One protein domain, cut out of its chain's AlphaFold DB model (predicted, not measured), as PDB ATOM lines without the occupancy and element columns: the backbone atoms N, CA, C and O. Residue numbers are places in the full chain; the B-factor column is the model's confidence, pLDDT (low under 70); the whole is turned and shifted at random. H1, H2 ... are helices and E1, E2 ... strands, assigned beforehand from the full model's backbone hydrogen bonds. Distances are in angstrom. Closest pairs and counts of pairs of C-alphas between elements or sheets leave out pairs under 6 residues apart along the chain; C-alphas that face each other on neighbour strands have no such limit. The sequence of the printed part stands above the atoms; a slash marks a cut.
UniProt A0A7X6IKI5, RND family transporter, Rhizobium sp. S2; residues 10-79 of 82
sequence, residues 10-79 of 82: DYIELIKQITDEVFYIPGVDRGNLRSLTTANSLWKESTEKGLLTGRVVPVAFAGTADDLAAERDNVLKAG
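Overview. This is residues 10 to 79 of the 82 residues of the protein "RND family transporter" of Rhizobium sp. S2 (UniProt A0A7X6IKI5). Start at residue 10 and you meet an elongated model with helix H1 along one end and a two-stranded hairpin, E1 and E2, reaching to the other, while the last turns of helix H2 sit at the base of the hairpin. The two helices stand apart; from the far end of H1 a long loop, residues 25 to 41, folds back towards the hairpin, and residues 24 to 29 stick out free. The printed part has 70 residues, with two named helices and two named strands in the order H1, E1, E2, H2; the sheet, in the order E1, E2, is antiparallel, and the class is mixed, helices and strands. The whole is only just loose, close to compact, with a radius of gyration of the C-alphas of 13.5 A, and it spans 46 by 26 by 18 A.

Arrangement. Look first at H1, residues 10 to 24, which is apart from H2, residues 65 to 77. H1 is also apart from strand E2, residues 50 to 55. Strand E1, residues 42 to 47, forms a hairpin with E2; they are antiparallel neighbours, with 158 degrees between their directions. Check N 45 and O 52, 2.9 A apart, and N 52 and O 45, 2.8 A apart, both within hydrogen-bond range. Then compare H2 with E1: the closest C-alphas are those of Trp 43 and Lys 77, 5.3 A apart. Between H2 and E2 the closest C-alphas are those of Arg 55 and Asn 74, 7.4 A apart. In H2 each O i to N i+4 pair is within hydrogen-bond range; in H1, 10 of 11 are.

Along the chain. Find C-alpha 10 at (28.479, -27.498, -42.193); from there H1 runs 21.6 A to C-alpha 24 at (13.409, -13.286, -36.041). Go on to residue 42, where E1 begins; it measures 16.2 A to residue 47. E2 runs 17.2 A from residue 50 to residue 55. H2 begins at residue 65 and ends 18.6 A away, at C-alpha 77, (24.994, -36.963, -22.698).

Size, cuts and confidence. The two C-alphas farthest apart are those of Pro 26 and Glu 48, 45.6 A. Read straight through from 10 to 79, as the printed part has no cut. The link from H1 to E1, 17 residues, is long; the link from E1 to E2 is tight, with 2 residues, and the link from E2 to H2 is short, with 9. The mean pLDDT of the printed part is 91.4, and no printed residue is under 70.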
ATOM      1  N   ASP A  10      29.487 -28.095 -41.313       89.25
ATOM      2  CA  ASP A  10      28.479 -27.498 -42.193       89.25
ATOM      3  C   ASP A  10      27.042 -27.793 -41.747       89.25
ATOM      4  O   ASP A  10      26.160 -26.957 -41.919       89.25
ATOM      5  N   TYR A  11      26.804 -28.950 -41.130       89.50
ATOM      6  CA  TYR A  11      25.491 -29.301 -40.600       89.50
ATOM      7  C   TYR A  11      25.143 -28.502 -39.335       89.50
ATOM      8  O   TYR A  11      24.032 -27.984 -39.216       89.50
ATOM      9  N   ILE A  12      26.095 -28.346 -38.409       89.81
ATOM     10  CA  ILE A  12      25.906 -27.520 -37.206       89.81
ATOM     11  C   ILE A  12      25.714 -26.045 -37.580       89.81
ATOM     12  O   ILE A  12      24.819 -25.389 -37.041       89.81
ATOM     13  N   GLU A  13      26.489 -25.541 -38.542       91.25
ATOM     14  CA  GLU A  13      26.320 -24.193 -39.098       91.25
ATOM     15  C   GLU A  13      24.944 -24.013 -39.750       91.25
ATOM     16  O   GLU A  13      24.282 -23.003 -39.521       91.25
ATOM     17  N   LEU A  14      24.455 -25.011 -40.492       92.50
ATOM     18  CA  LEU A  14      23.110 -24.972 -41.062       92.50
ATOM     19  C   LEU A  14      22.030 -24.879 -39.970       92.50
ATOM     20  O   LEU A  14      21.124 -24.052 -40.070       92.50
ATOM     21  N   ILE A  15      22.128 -25.676 -38.898       92.06
ATOM     22  CA  ILE A  15      21.191 -25.594 -37.761       92.06
ATOM     23  C   ILE A  15      21.246 -24.213 -37.109       92.06
ATOM     24  O   ILE A  15      20.202 -23.666 -36.746       92.06
ATOM     25  N   LYS A  16      22.446 -23.644 -36.953       91.94
ATOM     26  CA  LYS A  16      22.639 -22.290 -36.424       91.94
ATOM     27  C   LYS A  16      21.913 -21.257 -37.285       91.94
ATOM     28  O   LYS A  16      21.095 -20.522 -36.748       91.94
ATOM     29  N   GLN A  17      22.132 -21.275 -38.599       94.12
ATOM     30  CA  GLN A  17      21.489 -20.356 -39.544       94.12
ATOM     31  C   GLN A  17      19.962 -20.463 -39.492       94.12
ATOM     32  O   GLN A  17      19.284 -19.454 -39.322       94.12
ATOM     33  N   ILE A  18      19.417 -21.684 -39.533       94.62
ATOM     34  CA  ILE A  18      17.967 -21.910 -39.429       94.62
ATOM     35  C   ILE A  18      17.428 -21.398 -38.087       94.62
ATOM     36  O   ILE A  18      16.378 -20.763 -38.039       94.62
ATOM     37  N   THR A  19      18.139 -21.661 -36.986       93.81
ATOM     38  CA  THR A  19      17.741 -21.190 -35.649       93.81
ATOM     39  C   THR A  19      17.698 -19.664 -35.601       93.81
ATOM     40  O   THR A  19      16.735 -19.102 -35.077       93.81
ATOM     41  N   ASP A  20      18.712 -19.008 -36.165       93.44
ATOM     42  CA  ASP A  20      18.815 -17.553 -36.212       93.44
ATOM     43  C   ASP A  20      17.692 -16.958 -37.074       93.44
ATOM     44  O   ASP A  20      17.024 -16.024 -36.639       93.44
ATOM     45  N   GLU A  21      17.390 -17.535 -38.241       95.00
ATOM     46  CA  GLU A  21      16.261 -17.103 -39.076       95.00
ATOM     47  C   GLU A  21      14.918 -17.235 -38.346       95.00
ATOM     48  O   GLU A  21      14.138 -16.279 -38.294       95.00
ATOM     49  N   VAL A  22      14.666 -18.391 -37.719       94.50
ATOM     50  CA  VAL A  22      13.433 -18.651 -36.961       94.50
ATOM     51  C   VAL A  22      13.288 -17.685 -35.786       94.50
ATOM     52  O   VAL A  22      12.184 -17.213 -35.515       94.50
ATOM     53  N   PHE A  23      14.385 -17.331 -35.115       92.81
ATOM     54  CA  PHE A  23      14.375 -16.403 -33.982       92.81
ATOM     55  C   PHE A  23      13.766 -15.029 -34.330       92.81
ATOM     56  O   PHE A  23      13.136 -14.385 -33.479       92.81
ATOM     57  N   TYR A  24      13.914 -14.581 -35.580       93.62
ATOM     58  CA  TYR A  24      13.409 -13.286 -36.041       93.62
ATOM     59  C   TYR A  24      11.994 -13.328 -36.635       93.62
ATOM     60  O   TYR A  24      11.424 -12.262 -36.877       93.62
ATOM     61  N   ILE A  25      11.386 -14.507 -36.803       95.56
ATOM     62  CA  ILE A  25      10.013 -14.625 -37.313       95.56
ATOM     63  C   ILE A  25       9.016 -14.030 -36.294       95.56
ATOM     64  O   ILE A  25       9.024 -14.410 -35.117       95.56
ATOM     65  N   PRO A  26       8.127 -13.104 -36.707       95.94
ATOM     66  CA  PRO A  26       7.076 -12.583 -35.837       95.94
ATOM     67  C   PRO A  26       6.170 -13.696 -35.293       95.94
ATOM     68  O   PRO A  26       5.693 -14.541 -36.044       95.94
ATOM     69  N   GLY A  27       5.905 -13.676 -33.986       93.25
ATOM     70  CA  GLY A  27       5.055 -14.667 -33.315       93.25
ATOM     71  C   GLY A  27       5.790 -15.896 -32.770       93.25
ATOM     72  O   GLY A  27       5.169 -16.694 -32.073       93.25
ATOM     73  N   VAL A  28       7.098 -16.041 -33.015       93.75
ATOM     74  CA  VAL A  28       7.912 -17.084 -32.370       93.75
ATOM     75  C   VAL A  28       8.126 -16.765 -30.891       93.75
ATOM     76  O   VAL A  28       8.534 -15.660 -30.525       93.75
ATOM     77  N   ASP A  29       7.911 -17.766 -30.038       94.12
ATOM     78  CA  ASP A  29       8.314 -17.710 -28.637       94.12
ATOM     79  C   ASP A  29       9.829 -17.921 -28.514       94.12
ATOM     80  O   ASP A  29      10.341 -19.036 -28.398       94.12
ATOM     81  N   ARG A  30      10.557 -16.806 -28.542       90.31
ATOM     82  CA  ARG A  30      12.021 -16.774 -28.456       90.31
ATOM     83  C   ARG A  30      12.566 -17.355 -27.151       90.31
ATOM     84  O   ARG A  30      13.697 -17.828 -27.143       90.31
ATOM     85  N   GLY A  31      11.796 -17.302 -26.062       90.06
ATOM     86  CA  GLY A  31      12.222 -17.838 -24.768       90.06
ATOM     87  C   GLY A  31      12.238 -19.366 -24.750       90.06
ATOM     88  O   GLY A  31      13.064 -19.965 -24.061       90.06
ATOM     89  N   ASN A  32      11.362 -19.983 -25.547       91.00
ATOM     90  CA  ASN A  32      11.202 -21.434 -25.634       91.00
ATOM     91  C   ASN A  32      11.775 -22.056 -26.919       91.00
ATOM     92  O   ASN A  32      11.765 -23.281 -27.052       91.00
ATOM     93  N   LEU A  33      12.314 -21.255 -27.848       92.81
ATOM     94  CA  LEU A  33      13.017 -21.766 -29.026       92.81
ATOM     95  C   LEU A  33      14.192 -22.663 -28.601       92.81
ATOM     96  O   LEU A  33      15.019 -22.288 -27.764       92.81
ATOM     97  N   ARG A  34      14.266 -23.865 -29.182       91.56
ATOM     98  CA  ARG A  34      15.277 -24.871 -28.848       91.56
ATOM     99  C   ARG A  34      15.827 -25.526 -30.112       91.56
ATOM    100  O   ARG A  34      15.064 -26.010 -30.941       91.56
ATOM    101  N   SER A  35      17.147 -25.578 -30.220       91.56
ATOM    102  CA  SER A  35      17.899 -26.309 -31.245       91.56
ATOM    103  C   SER A  35      19.218 -26.807 -30.646       91.56
ATOM    104  O   SER A  35      19.506 -26.518 -29.489       91.56
ATOM    105  N   LEU A  36      20.059 -27.531 -31.389       89.94
ATOM    106  CA  LEU A  36      21.375 -27.944 -30.868       89.94
ATOM    107  C   LEU A  36      22.280 -26.753 -30.494       89.94
ATOM    108  O   LEU A  36      23.139 -26.881 -29.623       89.94
ATOM    109  N   THR A  37      22.067 -25.596 -31.124       91.06
ATOM    110  CA  THR A  37      22.928 -24.411 -31.021       91.06
ATOM    111  C   THR A  37      22.392 -23.350 -30.055       91.06
ATOM    112  O   THR A  37      23.113 -22.408 -29.716       91.06
ATOM    113  N   THR A  38      21.156 -23.490 -29.563       92.62
ATOM    114  CA  THR A  38      20.593 -22.570 -28.568       92.62
ATOM    115  C   THR A  38      21.241 -22.748 -27.194       92.62
ATOM    116  O   THR A  38      21.630 -23.838 -26.780       92.62
ATOM    117  N   ALA A  39      21.311 -21.661 -26.419       90.06
ATOM    118  CA  ALA A  39      21.944 -21.666 -25.097       90.06
ATOM    119  C   ALA A  39      21.253 -22.586 -24.068       90.06
ATOM    120  O   ALA A  39      21.883 -22.993 -23.093       90.06
ATOM    121  N   ASN A  40      19.977 -22.918 -24.285       90.50
ATOM    122  CA  ASN A  40      19.194 -23.832 -23.448       90.50
ATOM    123  C   ASN A  40      19.422 -25.323 -23.785       90.50
ATOM    124  O   ASN A  40      18.889 -26.188 -23.085       90.50
ATOM    125  N   SER A  41      20.224 -25.647 -24.806       92.12
ATOM    126  CA  SER A  41      20.631 -27.021 -25.110       92.12
ATOM    127  C   SER A  41      21.855 -27.415 -24.300       92.12
ATOM    128  O   SER A  41      23.004 -27.134 -24.649       92.12
ATOM    129  N   LEU A  42      21.567 -28.065 -23.175       93.38
ATOM    130  CA  LEU A  42      22.541 -28.487 -22.183       93.38
ATOM    131  C   LEU A  42      22.602 -30.009 -22.094       93.38
ATOM    132  O   LEU A  42      21.572 -30.680 -22.138       93.38
ATOM    133  N   TRP A  43      23.804 -30.529 -21.885       94.19
ATOM    134  CA  TRP A  43      24.020 -31.890 -21.418       94.19
ATOM    135  C   TRP A  43      24.291 -31.893 -19.918       94.19
ATOM    136  O   TRP A  43      24.739 -30.891 -19.343       94.19
ATOM    137  N   LYS A  44      24.007 -33.024 -19.275       93.94
ATOM    138  CA  LYS A  44      24.306 -33.249 -17.861       93.94
ATOM    139  C   LYS A  44      24.854 -34.655 -17.687       93.94
ATOM    140  O   LYS A  44      24.300 -35.596 -18.239       93.94
ATOM    141  N   GLU A  45      25.915 -34.793 -16.910       92.19
ATOM    142  CA  GLU A  45      26.561 -36.079 -16.649       92.19
ATOM    143  C   GLU A  45      26.794 -36.243 -15.151       92.19
ATOM    144  O   GLU A  45      27.337 -35.356 -14.491       92.19
ATOM    145  N   SER A  46      26.371 -37.383 -14.610       91.44
ATOM    146  CA  SER A  46      26.633 -37.731 -13.219       91.44
ATOM    147  C   SER A  46      27.971 -38.448 -13.117       91.44
ATOM    148  O   SER A  46      28.186 -39.461 -13.778       91.44
ATOM    149  N   THR A  47      28.850 -37.952 -12.255       89.50
ATOM    150  CA  THR A  47      30.156 -38.551 -11.963       89.50
ATOM    151  C   THR A  47      30.283 -38.812 -10.465       89.50
ATOM    152  O   THR A  47      29.538 -38.247  -9.664       89.50
ATOM    153  N   GLU A  48      31.269 -39.610 -10.055       92.50
ATOM    154  CA  GLU A  48      31.569 -39.843  -8.631       92.50
ATOM    155  C   GLU A  48      31.892 -38.550  -7.864       92.50
ATOM    156  O   GLU A  48      31.705 -38.473  -6.653       92.50
ATOM    157  N   LYS A  49      32.360 -37.514  -8.573       90.62
ATOM    158  CA  LYS A  49      32.717 -36.206  -8.007       90.62
ATOM    159  C   LYS A  49      31.563 -35.198  -8.046       90.62
ATOM    160  O   LYS A  49      31.738 -34.073  -7.582       90.62
ATOM    161  N   GLY A  50      30.404 -35.579  -8.590       91.62
ATOM    162  CA  GLY A  50      29.214 -34.735  -8.688       91.62
ATOM    163  C   GLY A  50      28.648 -34.615 -10.105       91.62
ATOM    164  O   GLY A  50      28.998 -35.374 -11.010       91.62
ATOM    165  N   LEU A  51      27.745 -33.648 -10.279       92.31
ATOM    166  CA  LEU A  51      27.052 -33.379 -11.537       92.31
ATOM    167  C   LEU A  51      27.849 -32.387 -12.393       92.31
ATOM    168  O   LEU A  51      28.081 -31.252 -11.975       92.31
ATOM    169  N   LEU A  52      28.214 -32.800 -13.604       92.94
ATOM    170  CA  LEU A  52      28.775 -31.929 -14.631       92.94
ATOM    171  C   LEU A  52      27.674 -31.475 -15.583       92.94
ATOM    172  O   LEU A  52      26.743 -32.223 -15.882       92.94
ATOM    173  N   THR A  53      27.786 -30.244 -16.071       92.81
ATOM    174  CA  THR A  53      26.856 -29.685 -17.053       92.81
ATOM    175  C   THR A  53      27.612 -28.844 -18.065       92.81
ATOM    176  O   THR A  53      28.536 -28.120 -17.692       92.81
ATOM    177  N   GLY A  54      27.169 -28.863 -19.314       92.69
ATOM    178  CA  GLY A  54      27.731 -28.026 -20.367       92.69
ATOM    179  C   GLY A  54      26.733 -27.807 -21.491       92.69
ATOM    180  O   GLY A  54      25.628 -28.345 -21.469       92.69
ATOM    181  N   ARG A  55      27.113 -26.996 -22.477       93.62
ATOM    182  CA  ARG A  55      26.321 -26.843 -23.702       93.62
ATOM    183  C   ARG A  55      26.603 -27.969 -24.669       93.62
ATOM    184  O   ARG A  55      27.733 -28.442 -24.739       93.62
ATOM    185  N   VAL A  56      25.575 -28.342 -25.425       92.69
ATOM    186  CA  VAL A  56      25.688 -29.339 -26.489       92.69
ATOM    187  C   VAL A  56      26.666 -28.853 -27.556       92.69
ATOM    188  O   VAL A  56      27.700 -29.485 -27.762       92.69
ATOM    189  N   VAL A  57      26.410 -27.663 -28.110       92.19
ATOM    190  CA  VAL A  57      27.347 -26.937 -28.978       92.19
ATOM    191  C   VAL A  57      27.998 -25.783 -28.188       92.19
ATOM    192  O   VAL A  57      27.293 -24.873 -27.731       92.19
ATOM    193  N   PRO A  58      29.327 -25.788 -27.971       89.38
ATOM    194  CA  PRO A  58      30.035 -24.686 -27.307       89.38
ATOM    195  C   PRO A  58      29.973 -23.362 -28.095       89.38
ATOM    196  O   PRO A  58      29.932 -23.367 -29.317       89.38
ATOM    197  N   VAL A  59      30.056 -22.198 -27.427       85.38
ATOM    198  CA  VAL A  59      30.155 -20.891 -28.138       85.38
ATOM    199  C   VAL A  59      31.413 -20.774 -28.979       85.38
ATOM    200  O   VAL A  59      31.379 -20.132 -30.018       85.38
ATOM    201  N   ALA A  60      32.510 -21.373 -28.521       86.69
ATOM    202  CA  ALA A  60      33.785 -21.346 -29.222       86.69
ATOM    203  C   ALA A  60      33.910 -22.467 -30.269       86.69
ATOM    204  O   ALA A  60      35.020 -22.753 -30.700       86.69
ATOM    205  N   PHE A  61      32.802 -23.121 -30.644       88.06
ATOM    206  CA  PHE A  61      32.801 -24.176 -31.652       88.06
ATOM    207  C   PHE A  61      33.349 -23.632 -32.976       88.06
ATOM    208  O   PHE A  61      32.761 -22.726 -33.565       88.06
ATOM    209  N   ALA A  62      34.476 -24.184 -33.426       89.56
ATOM    210  CA  ALA A  62      35.136 -23.805 -34.673       89.56
ATOM    211  C   ALA A  62      35.023 -24.903 -35.746       89.56
ATOM    212  O   ALA A  62      35.614 -24.787 -36.819       89.56
ATOM    213  N   GLY A  63      34.288 -25.984 -35.460       88.38
ATOM    214  CA  GLY A  63      34.104 -27.104 -36.382       88.38
ATOM    215  C   GLY A  63      35.328 -27.982 -36.575       88.38
ATOM    216  O   GLY A  63      35.395 -28.717 -37.563       88.38
ATOM    217  N   THR A  64      36.306 -27.899 -35.672       92.38
ATOM    218  CA  THR A  64      37.480 -28.772 -35.714       92.38
ATOM    219  C   THR A  64      37.082 -30.229 -35.458       92.38
ATOM    220  O   THR A  64      35.991 -30.520 -34.970       92.38
ATOM    221  N   ALA A  65      37.968 -31.176 -35.773       89.44
ATOM    222  CA  ALA A  65      37.701 -32.589 -35.499       89.44
ATOM    223  C   ALA A  65      37.440 -32.851 -34.003       89.44
ATOM    224  O   ALA A  65      36.562 -33.646 -33.668       89.44
ATOM    225  N   ASP A  66      38.152 -32.140 -33.125       89.94
ATOM    226  CA  ASP A  66      37.976 -32.235 -31.675       89.94
ATOM    227  C   ASP A  66      36.635 -31.639 -31.232       89.94
ATOM    228  O   ASP A  66      35.932 -32.247 -30.423       89.94
ATOM    229  N   ASP A  67      36.230 -30.505 -31.815       90.62
ATOM    230  CA  ASP A  67      34.917 -29.905 -31.550       90.62
ATOM    231  C   ASP A  67      33.775 -30.846 -31.946       90.62
ATOM    232  O   ASP A  67      32.807 -30.992 -31.203       90.62
ATOM    233  N   LEU A  68      33.890 -31.501 -33.105       90.75
ATOM    234  CA  LEU A  68      32.888 -32.448 -33.602       90.75
ATOM    235  C   LEU A  68      32.835 -33.722 -32.754       90.75
ATOM    236  O   LEU A  68      31.758 -34.255 -32.495       90.75
ATOM    237  N   ALA A  69      33.985 -34.209 -32.285       90.25
ATOM    238  CA  ALA A  69      34.033 -35.345 -31.372       90.25
ATOM    239  C   ALA A  69      33.387 -35.008 -30.017       90.25
ATOM    240  O   ALA A  69      32.618 -35.814 -29.486       90.25
ATOM    241  N   ALA A  70      33.667 -33.816 -29.482       90.38
ATOM    242  CA  ALA A  70      33.083 -33.335 -28.235       90.38
ATOM    243  C   ALA A  70      31.577 -33.078 -28.365       90.38
ATOM    244  O   ALA A  70      30.813 -33.448 -27.479       90.38
ATOM    245  N   GLU A  71      31.126 -32.478 -29.467       90.44
ATOM    246  CA  GLU A  71      29.704 -32.243 -29.728       90.44
ATOM    247  C   GLU A  71      28.933 -33.565 -29.813       90.44
ATOM    248  O   GLU A  71      27.906 -33.707 -29.149       90.44
ATOM    249  N   ARG A  72      29.484 -34.576 -30.494       89.88
ATOM    250  CA  ARG A  72      28.898 -35.919 -30.526       89.88
ATOM    251  C   ARG A  72      28.727 -36.511 -29.127       89.88
ATOM    252  O   ARG A  72      27.656 -37.029 -28.819       89.88
ATOM    253  N   ASP A  73      29.750 -36.429 -28.280       91.06
ATOM    254  CA  ASP A  73      29.680 -36.889 -26.884       91.06
ATOM    255  C   ASP A  73      28.632 -36.102 -26.078       91.06
ATOM    256  O   ASP A  73      27.791 -36.676 -25.383       91.06
ATOM    257  N   ASN A  74      28.600 -34.781 -26.244       92.62
ATOM    258  CA  ASN A  74      27.640 -33.913 -25.576       92.62
ATOM    259  C   ASN A  74      26.189 -34.211 -25.989       92.62
ATOM    260  O   ASN A  74      25.298 -34.196 -25.140       92.62
ATOM    261  N   VAL A  75      25.931 -34.495 -27.270       90.00
ATOM    262  CA  VAL A  75      24.603 -34.896 -27.771       90.00
ATOM    263  C   VAL A  75      24.139 -36.190 -27.106       90.00
ATOM    264  O   VAL A  75      22.986 -36.271 -26.670       90.00
ATOM    265  N   LEU A  76      25.036 -37.177 -26.973       88.62
ATOM    266  CA  LEU A  76      24.748 -38.430 -26.269       88.62
ATOM    267  C   LEU A  76      24.402 -38.159 -24.796       88.62
ATOM    268  O   LEU A  76      23.374 -38.626 -24.307       88.62
ATOM    269  N   LYS A  77      25.208 -37.342 -24.108       89.75
ATOM    270  CA  LYS A  77      24.994 -36.963 -22.698       89.75
ATOM    271  C   LYS A  77      23.716 -36.160 -22.473       89.75
ATOM    272  O   LYS A  77      23.102 -36.257 -21.415       89.75
ATOM    273  N   ALA A  78      23.303 -35.353 -23.446       87.56
ATOM    274  CA  ALA A  78      22.062 -34.589 -23.375       87.56
ATOM    275  C   ALA A  78      20.806 -35.450 -23.583       87.56
ATOM    276  O   ALA A  78      19.700 -34.945 -23.382       87.56
ATOM    277  N   GLY A  79      20.953 -36.715 -23.999       82.62
ATOM    278  CA  GLY A  79      19.818 -37.572 -24.343       82.62
ATOM    279  C   GLY A  79      19.018 -37.037 -25.534       82.62
ATOM    280  O   GLY A  79      17.817 -37.269 -25.619       82.62
TER     281      GLY A  79